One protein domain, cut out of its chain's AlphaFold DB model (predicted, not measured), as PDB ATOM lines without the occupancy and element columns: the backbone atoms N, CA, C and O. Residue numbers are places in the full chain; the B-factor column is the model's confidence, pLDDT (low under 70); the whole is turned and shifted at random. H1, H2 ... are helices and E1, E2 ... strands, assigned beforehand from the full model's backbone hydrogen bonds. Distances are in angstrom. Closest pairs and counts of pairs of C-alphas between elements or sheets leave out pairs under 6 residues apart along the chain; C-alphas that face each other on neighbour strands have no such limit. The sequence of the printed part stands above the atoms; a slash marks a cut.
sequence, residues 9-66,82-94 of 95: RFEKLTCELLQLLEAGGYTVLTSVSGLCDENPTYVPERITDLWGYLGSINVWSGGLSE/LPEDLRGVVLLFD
ATOM      1  N   ARG A   9      75.025  21.868  48.788       85.00
ATOM      2  CA  ARG A   9      76.221  22.212  49.566       85.00
ATOM      3  C   ARG A   9      77.462  21.575  48.969       85.00
ATOM      4  O   ARG A   9      77.419  20.469  48.436       85.00
ATOM      5  N   PHE A  10      78.566  22.299  49.082       88.00
ATOM      6  CA  PHE A  10      79.889  21.825  48.712       88.00
ATOM      7  C   PHE A  10      80.640  21.502  49.995       88.00
ATOM      8  O   PHE A  10      80.923  22.404  50.783       88.00
ATOM      9  N   GLU A  11      80.951  20.231  50.202       89.12
ATOM     10  CA  GLU A  11      81.740  19.777  51.345       89.12
ATOM     11  C   GLU A  11      83.158  19.449  50.894       89.12
ATOM     12  O   GLU A  11      83.372  18.948  49.789       89.12
ATOM     13  N   LYS A  12      84.155  19.724  51.735       90.12
ATOM     14  CA  LYS A  12      85.539  19.361  51.416       90.12
ATOM     15  C   LYS A  12      85.656  17.842  51.300       90.12
ATOM     16  O   LYS A  12      85.154  17.121  52.158       90.12
ATOM     17  N   LEU A  13      86.374  17.360  50.282       90.12
ATOM     18  CA  LEU A  13      86.675  15.938  50.176       90.12
ATOM     19  C   LEU A  13      87.588  15.512  51.336       90.12
ATOM     20  O   LEU A  13      88.730  15.957  51.444       90.12
ATOM     21  N   THR A  14      87.070  14.661  52.215       91.81
ATOM     22  CA  THR A  14      87.790  14.090  53.359       91.81
ATOM     23  C   THR A  14      87.485  12.599  53.478       91.81
ATOM     24  O   THR A  14      86.470  12.123  52.967       91.81
ATOM     25  N   CYS A  15      88.335  11.850  54.188       91.31
ATOM     26  CA  CYS A  15      88.065  10.440  54.481       91.31
ATOM     27  C   CYS A  15      86.751  10.259  55.256       91.31
ATOM     28  O   CYS A  15      86.004   9.333  54.966       91.31
ATOM     29  N   GLU A  16      86.438  11.158  56.194       92.62
ATOM     30  CA  GLU A  16      85.174  11.128  56.945       92.62
ATOM     31  C   GLU A  16      83.966  11.267  56.010       92.62
ATOM     32  O   GLU A  16      83.007  10.506  56.114       92.62
ATOM     33  N   LEU A  17      84.032  12.187  55.042       92.50
ATOM     34  CA  LEU A  17      82.973  12.349  54.052       92.50
ATOM     35  C   LEU A  17      82.847  11.112  53.151       92.50
ATOM     36  O   LEU A  17      81.736  10.656  52.895       92.50
ATOM     37  N   LEU A  18      83.968  10.540  52.705       93.00
ATOM     38  CA  LEU A  18      83.975   9.302  51.921       93.00
ATOM     39  C   LEU A  18      83.341   8.131  52.690       93.00
ATOM     40  O   LEU A  18      82.561   7.385  52.106       93.00
ATOM     41  N   GLN A  19      83.603   8.002  53.994       93.31
ATOM     42  CA  GLN A  19      82.973   6.988  54.849       93.31
ATOM     43  C   GLN A  19      81.461   7.200  54.980       93.31
ATOM     44  O   GLN A  19      80.696   6.238  54.909       93.31
ATOM     45  N   LEU A  20      81.011   8.449  55.142       92.81
ATOM     46  CA  LEU A  20      79.581   8.775  55.182       92.81
ATOM     47  C   LEU A  20      78.889   8.438  53.856       92.81
ATOM     48  O   LEU A  20      77.789   7.883  53.852       92.81
ATOM     49  N   LEU A  21      79.541   8.738  52.734       92.00
ATOM     50  CA  LEU A  21      79.040   8.416  51.402       92.00
ATOM     51  C   LEU A  21      78.995   6.900  51.164       92.00
ATOM     52  O   LEU A  21      77.976   6.393  50.696       92.00
ATOM     53  N   GLU A  22      80.040   6.160  51.544       93.12
ATOM     54  CA  GLU A  22      80.056   4.692  51.465       93.12
ATOM     55  C   GLU A  22      78.907   4.086  52.287       93.12
ATOM     56  O   GLU A  22      78.138   3.266  51.780       93.12
ATOM     57  N   ALA A  23      78.717   4.548  53.529       91.69
ATOM     58  CA  ALA A  23      77.617   4.111  54.389       91.69
ATOM     59  C   ALA A  23      76.229   4.452  53.809       91.69
ATOM     60  O   ALA A  23      75.265   3.722  54.038       91.69
ATOM     61  N   GLY A  24      76.131   5.534  53.028       89.38
ATOM     62  CA  GLY A  24      74.935   5.936  52.280       89.38
ATOM     63  C   GLY A  24      74.704   5.170  50.969       89.38
ATOM     64  O   GLY A  24      73.744   5.467  50.253       89.38
ATOM     65  N   GLY A  25      75.564   4.202  50.633       90.38
ATOM     66  CA  GLY A  25      75.464   3.386  49.422       90.38
ATOM     67  C   GLY A  25      76.001   4.057  48.155       90.38
ATOM     68  O   GLY A  25      75.727   3.580  47.052       90.38
ATOM     69  N   TYR A  26      76.738   5.161  48.287       91.75
ATOM     70  CA  TYR A  26      77.479   5.752  47.175       91.75
ATOM     71  C   TYR A  26      78.753   4.952  46.923       91.75
ATOM     72  O   TYR A  26      79.415   4.491  47.850       91.75
ATOM     73  N   THR A  27      79.100   4.790  45.649       90.69
ATOM     74  CA  THR A  27      80.203   3.914  45.225       90.69
ATOM     75  C   THR A  27      81.323   4.676  44.537       90.69
ATOM     76  O   THR A  27      82.486   4.289  44.643       90.69
ATOM     77  N   VAL A  28      80.990   5.754  43.824       90.56
ATOM     78  CA  VAL A  28      81.954   6.552  43.060       90.56
ATOM     79  C   VAL A  28      81.690   8.041  43.228       90.56
ATOM     80  O   VAL A  28      80.566   8.464  43.489       90.56
ATOM     81  N   LEU A  29      82.744   8.820  43.046       89.31
ATOM     82  CA  LEU A  29      82.724  10.259  42.869       89.31
ATOM     83  C   LEU A  29      83.110  10.565  41.422       89.31
ATOM     84  O   LEU A  29      84.195  10.177  40.984       89.31
ATOM     85  N   THR A  30      82.254  11.266  40.687       86.69
ATOM     86  CA  THR A  30      82.535  11.705  39.315       86.69
ATOM     87  C   THR A  30      82.764  13.207  39.283       86.69
ATOM     88  O   THR A  30      81.972  13.995  39.796       86.69
ATOM     89  N   SER A  31      83.892  13.630  38.722       80.88
ATOM     90  CA  SER A  31      84.213  15.047  38.602       80.88
ATOM     91  C   SER A  31      83.527  15.659  37.395       80.88
ATOM     92  O   SER A  31      83.636  15.157  36.276       80.88
ATOM     93  N   VAL A  32      82.888  16.805  37.616       72.25
ATOM     94  CA  VAL A  32      82.424  17.683  36.532       72.25
ATOM     95  C   VAL A  32      83.534  18.618  36.037       72.25
ATOM     96  O   VAL A  32      83.423  19.187  34.949       72.25
ATOM     97  N   SER A  33      84.610  18.760  36.818       65.56
ATOM     98  CA  SER A  33      85.828  19.489  36.456       65.56
ATOM     99  C   SER A  33      86.758  18.619  35.601       65.56
ATOM    100  O   SER A  33      86.784  17.395  35.753       65.56
ATOM    101  N   GLY A  34      87.547  19.249  34.723       62.88
ATOM    102  CA  GLY A  34      88.612  18.559  33.982       62.88
ATOM    103  C   GLY A  34      89.729  18.055  34.907       62.88
ATOM    104  O   GLY A  34      89.882  18.563  36.015       62.88
ATOM    105  N   LEU A  35      90.526  17.075  34.461       61.88
ATOM    106  CA  LEU A  35      91.582  16.457  35.286       61.88
ATOM    107  C   LEU A  35      92.590  17.431  35.898       61.88
ATOM    108  O   LEU A  35      93.071  17.193  37.000       61.88
ATOM    109  N   CYS A  36      92.948  18.489  35.171       60.56
ATOM    110  CA  CYS A  36      93.965  19.445  35.606       60.56
ATOM    111  C   CYS A  36      93.434  20.493  36.591       60.56
ATOM    112  O   CYS A  36      94.140  21.453  36.893       60.56
ATOM    113  N   ASP A  37      92.190  20.358  37.051       68.12
ATOM    114  CA  ASP A  37      91.645  21.255  38.055       68.12
ATOM    115  C   ASP A  37      92.303  20.967  39.411       68.12
ATOM    116  O   ASP A  37      92.267  19.842  39.907       68.12
ATOM    117  N   GLU A  38      92.935  21.978  40.011       71.00
ATOM    118  CA  GLU A  38      93.602  21.836  41.311       71.00
ATOM    119  C   GLU A  38      92.605  21.583  42.454       71.00
ATOM    120  O   GLU A  38      92.994  21.074  43.509       71.00
ATOM    121  N   ASN A  39      91.324  21.915  42.250       76.44
ATOM    122  CA  ASN A  39      90.257  21.715  43.218       76.44
ATOM    123  C   ASN A  39      88.987  21.174  42.530       76.44
ATOM    124  O   ASN A  39      87.984  21.887  42.415       76.44
ATOM    125  N   PRO A  40      89.011  19.903  42.089       83.94
ATOM    126  CA  PRO A  40      87.923  19.323  41.316       83.94
ATOM    127  C   PRO A  40      86.628  19.268  42.132       83.94
ATOM    128  O   PRO A  40      86.632  19.029  43.342       83.94
ATOM    129  N   THR A  41      85.505  19.488  41.452       86.75
ATOM    130  CA  THR A  41      84.176  19.302  42.039       86.75
ATOM    131  C   THR A  41      83.651  17.926  41.669       86.75
ATOM    132  O   THR A  41      83.439  17.639  40.491       86.75
ATOM    133  N   TYR A  42      83.401  17.104  42.680       88.69
ATOM    134  CA  TYR A  42      82.870  15.758  42.548       88.69
ATOM    135  C   TYR A  42      81.375  15.698  42.825       88.69
ATOM    136  O   TYR A  42      80.865  16.402  43.693       88.69
ATOM    137  N   VAL A  43      80.689  14.789  42.148       89.06
ATOM    138  CA  VAL A  43      79.303  14.418  42.415       89.06
ATOM    139  C   VAL A  43      79.281  12.947  42.838       89.06
ATOM    140  O   VAL A  43      79.869  12.113  42.147       89.06
ATOM    141  N   PRO A  44      78.668  12.600  43.980       90.38
ATOM    142  CA  PRO A  44      78.598  11.221  44.424       90.38
ATOM    143  C   PRO A  44      77.507  10.462  43.665       90.38
ATOM    144  O   PRO A  44      76.356  10.893  43.600       90.38
ATOM    145  N   GLU A  45      77.856   9.289  43.143       89.19
ATOM    146  CA  GLU A  45      76.944   8.425  42.397       89.19
ATOM    147  C   GLU A  45      76.838   7.031  43.025       89.19
ATOM    148  O   GLU A  45      77.793   6.475  43.582       89.19
ATOM    149  N   ARG A  46      75.634   6.459  42.928       90.25
ATOM    150  CA  ARG A  46      75.326   5.094  43.361       90.25
ATOM    151  C   ARG A  46      75.313   4.193  42.135       90.25
ATOM    152  O   ARG A  46      74.365   4.224  41.354       90.25
ATOM    153  N   ILE A  47      76.365   3.404  41.961       85.62
ATOM    154  CA  ILE A  47      76.532   2.510  40.817       85.62
ATOM    155  C   ILE A  47      76.432   1.067  41.303       85.62
ATOM    156  O   ILE A  47      77.322   0.557  41.978       85.62
ATOM    157  N   THR A  48      75.344   0.393  40.933       83.88
ATOM    158  CA  THR A  48      75.087  -0.999  41.335       83.88
ATOM    159  C   THR A  48      76.079  -1.981  40.709       83.88
ATOM    160  O   THR A  48      76.525  -2.906  41.380       83.88
ATOM    161  N   ASP A  49      76.434  -1.782  39.435       85.50
ATOM    162  CA  ASP A  49      77.398  -2.616  38.709       85.50
ATOM    163  C   ASP A  49      78.660  -1.812  38.384       85.50
ATOM    164  O   ASP A  49      78.867  -1.327  37.270       85.50
ATOM    165  N   LEU A  50      79.492  -1.609  39.409       82.12
ATOM    166  CA  LEU A  50      80.691  -0.778  39.310       82.12
ATOM    167  C   LEU A  50      81.638  -1.258  38.201       82.12
ATOM    168  O   LEU A  50      82.171  -0.447  37.451       82.12
ATOM    169  N   TRP A  51      81.821  -2.572  38.059       81.00
ATOM    170  CA  TRP A  51      82.724  -3.146  37.060       81.00
ATOM    171  C   TRP A  51      82.235  -2.944  35.625       81.00
ATOM    172  O   TRP A  51      83.036  -2.566  34.770       81.00
ATOM    173  N   GLY A  52      80.944  -3.138  35.340       81.38
ATOM    174  CA  GLY A  52      80.380  -2.852  34.021       81.38
ATOM    175  C   GLY A  52      80.352  -1.360  33.713       81.38
ATOM    176  O   GLY A  52      80.585  -0.974  32.565       81.38
ATOM    177  N   TYR A  53      80.157  -0.512  34.725       80.12
ATOM    178  CA  TYR A  53      80.271   0.938  34.586       80.12
ATOM    179  C   TYR A  53      81.702   1.358  34.227       80.12
ATOM    180  O   TYR A  53      81.907   1.971  33.183       80.12
ATOM    181  N   LEU A  54      82.707   0.943  35.007       76.94
ATOM    182  CA  LEU A  54      84.125   1.216  34.727       76.94
ATOM    183  C   LEU A  54      84.561   0.643  33.371       76.94
ATOM    184  O   LEU A  54      85.256   1.312  32.604       76.94
ATOM    185  N   GLY A  55      84.102  -0.566  33.035       73.69
ATOM    186  CA  GLY A  55      84.320  -1.181  31.729       73.69
ATOM    187  C   GLY A  55      83.725  -0.353  30.589       73.69
ATOM    188  O   GLY A  55      84.375  -0.165  29.567       73.69
ATOM    189  N   SER A  56      82.526   0.199  30.779       71.75
ATOM    190  CA  SER A  56      81.842   1.031  29.780       71.75
ATOM    191  C   SER A  56      82.525   2.385  29.578       71.75
ATOM    192  O   SER A  56      82.635   2.837  28.439       71.75
ATOM    193  N   ILE A  57      83.044   3.003  30.647       67.69
ATOM    194  CA  ILE A  57      83.843   4.239  30.561       67.69
ATOM    195  C   ILE A  57      85.132   3.975  29.769       67.69
ATOM    196  O   ILE A  57      85.461   4.715  28.843       67.69
ATOM    197  N   ASN A  58      85.825   2.874  30.073       57.06
ATOM    198  CA  ASN A  58      87.072   2.503  29.404       57.06
ATOM    199  C   ASN A  58      86.862   2.115  27.923       57.06
ATOM    200  O   ASN A  58      87.706   2.395  27.076       57.06
ATOM    201  N   VAL A  59      85.719   1.505  27.587       52.88
ATOM    202  CA  VAL A  59      85.347   1.152  26.202       52.88
ATOM    203  C   VAL A  59      84.934   2.388  25.390       52.88
ATOM    204  O   VAL A  59      85.253   2.468  24.202       52.88
ATOM    205  N   TRP A  60      84.288   3.385  26.005       48.66
ATOM    206  CA  TRP A  60      83.946   4.653  25.344       48.66
ATOM    207  C   TRP A  60      85.184   5.510  25.012       48.66
ATOM    208  O   TRP A  60      85.195   6.230  24.011       48.66
ATOM    209  N   SER A  61      86.274   5.366  25.776       49.59
ATOM    210  CA  SER A  61      87.573   5.995  25.481       49.59
ATOM    211  C   SER A  61      88.260   5.476  24.207       49.59
ATOM    212  O   SER A  61      89.276   6.032  23.799       49.59
ATOM    213  N   GLY A  62      87.696   4.477  23.518       41.28
ATOM    214  CA  GLY A  62      88.184   3.995  22.220       41.28
ATOM    215  C   GLY A  62      87.982   4.951  21.032       41.28
ATOM    216  O   GLY A  62      88.365   4.600  19.918       41.28
ATOM    217  N   GLY A  63      87.387   6.137  21.222       41.56
ATOM    218  CA  GLY A  63      87.145   7.054  20.101       41.56
ATOM    219  C   GLY A  63      86.751   8.501  20.409       41.56
ATOM    220  O   GLY A  63      86.490   9.238  19.461       41.56
ATOM    221  N   LEU A  64      86.709   8.948  21.667       39.44
ATOM    222  CA  LEU A  64      86.377  10.340  21.992       39.44
ATOM    223  C   LEU A  64      87.406  10.964  22.941       39.44
ATOM    224  O   LEU A  64      87.559  10.537  24.080       39.44
ATOM    225  N   SER A  65      88.087  11.979  22.398       38.53
ATOM    226  CA  SER A  65      88.872  13.045  23.029       38.53
ATOM    227  C   SER A  65      88.768  13.164  24.547       38.53
ATOM    228  O   SER A  65      87.684  13.437  25.052       38.53
ATOM    229  N   GLU A  66      89.925  13.090  25.219       44.69
ATOM    230  CA  GLU A  66      90.509  14.126  26.108       44.69
ATOM    231  C   GLU A  66      89.640  14.755  27.217       44.69
ATOM    232  O   GLU A  66      90.081  15.662  27.915       44.69
ATOM    233  N   LEU A  82      95.908   8.627  50.834       85.38
ATOM    234  CA  LEU A  82      96.175   9.314  52.091       85.38
ATOM    235  C   LEU A  82      95.229  10.517  52.253       85.38
ATOM    236  O   LEU A  82      94.946  11.213  51.277       85.38
ATOM    237  N   PRO A  83      94.784  10.841  53.481       84.56
ATOM    238  CA  PRO A  83      93.877  11.966  53.717       84.56
ATOM    239  C   PRO A  83      94.396  13.317  53.198       84.56
ATOM    240  O   PRO A  83      93.603  14.197  52.875       84.56
ATOM    241  N   GLU A  84      95.719  13.495  53.140       84.94
ATOM    242  CA  GLU A  84      96.382  14.706  52.638       84.94
ATOM    243  C   GLU A  84      96.360  14.838  51.108       84.94
ATOM    244  O   GLU A  84      96.420  15.954  50.587       84.94
ATOM    245  N   ASP A  85      96.222  13.718  50.397       84.62
ATOM    246  CA  ASP A  85      96.148  13.660  48.937       84.62
ATOM    247  C   ASP A  85      94.709  13.815  48.417       84.62
ATOM    248  O   ASP A  85      94.499  14.053  47.225       84.62
ATOM    249  N   LEU A  86      93.703  13.749  49.298       86.25
ATOM    250  CA  LEU A  86      92.318  14.053  48.945       86.25
ATOM    251  C   LEU A  86      92.156  15.554  48.665       86.25
ATOM    252  O   LEU A  86      92.216  16.398  49.563       86.25
ATOM    253  N   ARG A  87      91.918  15.887  47.393       85.19
ATOM    254  CA  ARG A  87      91.704  17.258  46.909       85.19
ATOM    255  C   ARG A  87      90.327  17.419  46.295       85.19
ATOM    256  O   ARG A  87      89.802  16.478  45.710       85.19
ATOM    257  N   GLY A  88      89.788  18.631  46.368       87.25
ATOM    258  CA  GLY A  88      88.493  18.958  45.788       87.25
ATOM    259  C   GLY A  88      87.367  19.086  46.807       87.25
ATOM    260  O   GLY A  88      87.553  19.028  48.029       87.25
ATOM    261  N   VAL A  89      86.172  19.263  46.261       89.94
ATOM    262  CA  VAL A  89      84.915  19.373  47.004       89.94
ATOM    263  C   VAL A  89      83.886  18.415  46.426       89.94
ATOM    264  O   VAL A  89      83.922  18.097  45.241       89.94
ATOM    265  N   VAL A  90      82.957  17.960  47.255       89.00
ATOM    266  CA  VAL A  90      81.848  17.095  46.862       89.00
ATOM    267  C   VAL A  90      80.552  17.893  46.909       89.00
ATOM    268  O   VAL A  90      80.244  18.542  47.908       89.00
ATOM    269  N   LEU A  91      79.795  17.827  45.821       89.62
ATOM    270  CA  LEU A  91      78.461  18.377  45.676       89.62
ATOM    271  C   LEU A  91      77.447  17.433  46.331       89.62
ATOM    272  O   LEU A  91      77.209  16.335  45.829       89.62
ATOM    273  N   LEU A  92      76.843  17.856  47.437       86.94
ATOM    274  CA  LEU A  92      75.784  17.110  48.110       86.94
ATOM    275  C   LEU A  92      74.438  17.797  47.888       86.94
ATOM    276  O   LEU A  92      74.323  19.020  48.001       86.94
ATOM    277  N   PHE A  93      73.427  16.982  47.613       79.81
ATOM    278  CA  PHE A  93      72.032  17.394  47.549       79.81
ATOM    279  C   PHE A  93      71.362  16.964  48.855       79.81
ATOM    280  O   PHE A  93      71.432  15.786  49.210       79.81
ATOM    281  N   ASP A  94      70.790  17.916  49.589       64.12
ATOM    282  CA  ASP A  94      69.921  17.622  50.733       64.12
ATOM    283  C   ASP A  94      68.568  17.130  50.186       64.12
ATOM    284  O   ASP A  94      67.963  17.828  49.365       64.12
TER     285      ASP A  94
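Overview. This is residues 9 to 66 and 82 to 94 of the 95 residues of an uncharacterized protein of Parapedobacter koreensis (UniProt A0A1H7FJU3). A small, strongly twisted sheet of four strands, E1, E4, E3 and E2, has the short helix H1 packed on one face and no named helix on the other. Beyond the end of E3 a second helix, H2, reaches away from this body, and residues 51 to 65, of which 51 to 60 belong to H2, stick out as a free arm. The printed part has 71 residues with two named helices and four named strands, in the order E1, H1, E2, E3, H2, E4; the sheet is mixed, and so is the class, helices and strands. The whole is only just compact, close to loose, with a radius of gyration of the C-alphas of 13.3 A and spans of 36 by 28 by 26 A.

Along the chain. In the sheet, E1 is residues 9 to 12, beginning at C-alpha 9 (76.221, 22.212, 49.566). E4 is residues 89 to 93, 13.0 A long, ending at C-alpha 93 (72.032, 17.394, 47.549). E3 is residues 41 to 45, 13.1 A, and E2 is residues 28 to 34, 16.5 A. H1 is residues 15 to 23, 12.2 A. H2 is residues 50 to 60, 15.3 A, beginning at C-alpha 50 (80.691, -0.778, 39.310).

Arrangement. The inner strands E4 and E3 are parallel at 47 degrees, with N 42 and O 89 2.8 A apart, within hydrogen-bond range. E3 and E2 form an antiparallel hairpin at 149 degrees, with N 43 and O 30 at 2.8 A. E3 is staggered: residues 41 to 42 pair with E4, residues 42 to 45 with E2. The edge strand E1 is antiparallel to E4 at 148 degrees, with N 90 and O 11 at 2.8 A. E1, H1 and E2 form a split strand-helix-strand unit, two strands of one sheet with a helix between them in the chain and, here, E4 and E3 between them in the sheet, and its crossover is right-handed. H1 is on the sheet at a height of 9.3 A, over none of the strands, but only just: two of its C-alphas fall on E4 and two on E3. The closest C-alphas of H1 and E3, Leu 21 and Pro 44, are 7.5 A apart. H1 and E2 are near each other, with 5 pairs of C-alphas within 10 A. H2 is not on the sheet, is apart from H1, and is only just apart from E2, 8.3 A at the closest. In H1 and H2 every O i to N i+4 pair is within hydrogen-bond range.

Size, cuts and confidence. The C-alphas farthest apart, Glu 16 and Gly 63, are 37.1 A apart. Without the free stretch, the body of 56 residues spans 28 by 27 by 24 A. Residues 67 to 81 are not printed, in the link from H2 to E4, and C-alphas 66 and 82 are 27.0 A apart across the cut. Of the links printed whole, none is long. The mean pLDDT of the printed part is 79.1; residues 33 to 37, residues 57 to 66 and residue 94 are under 70.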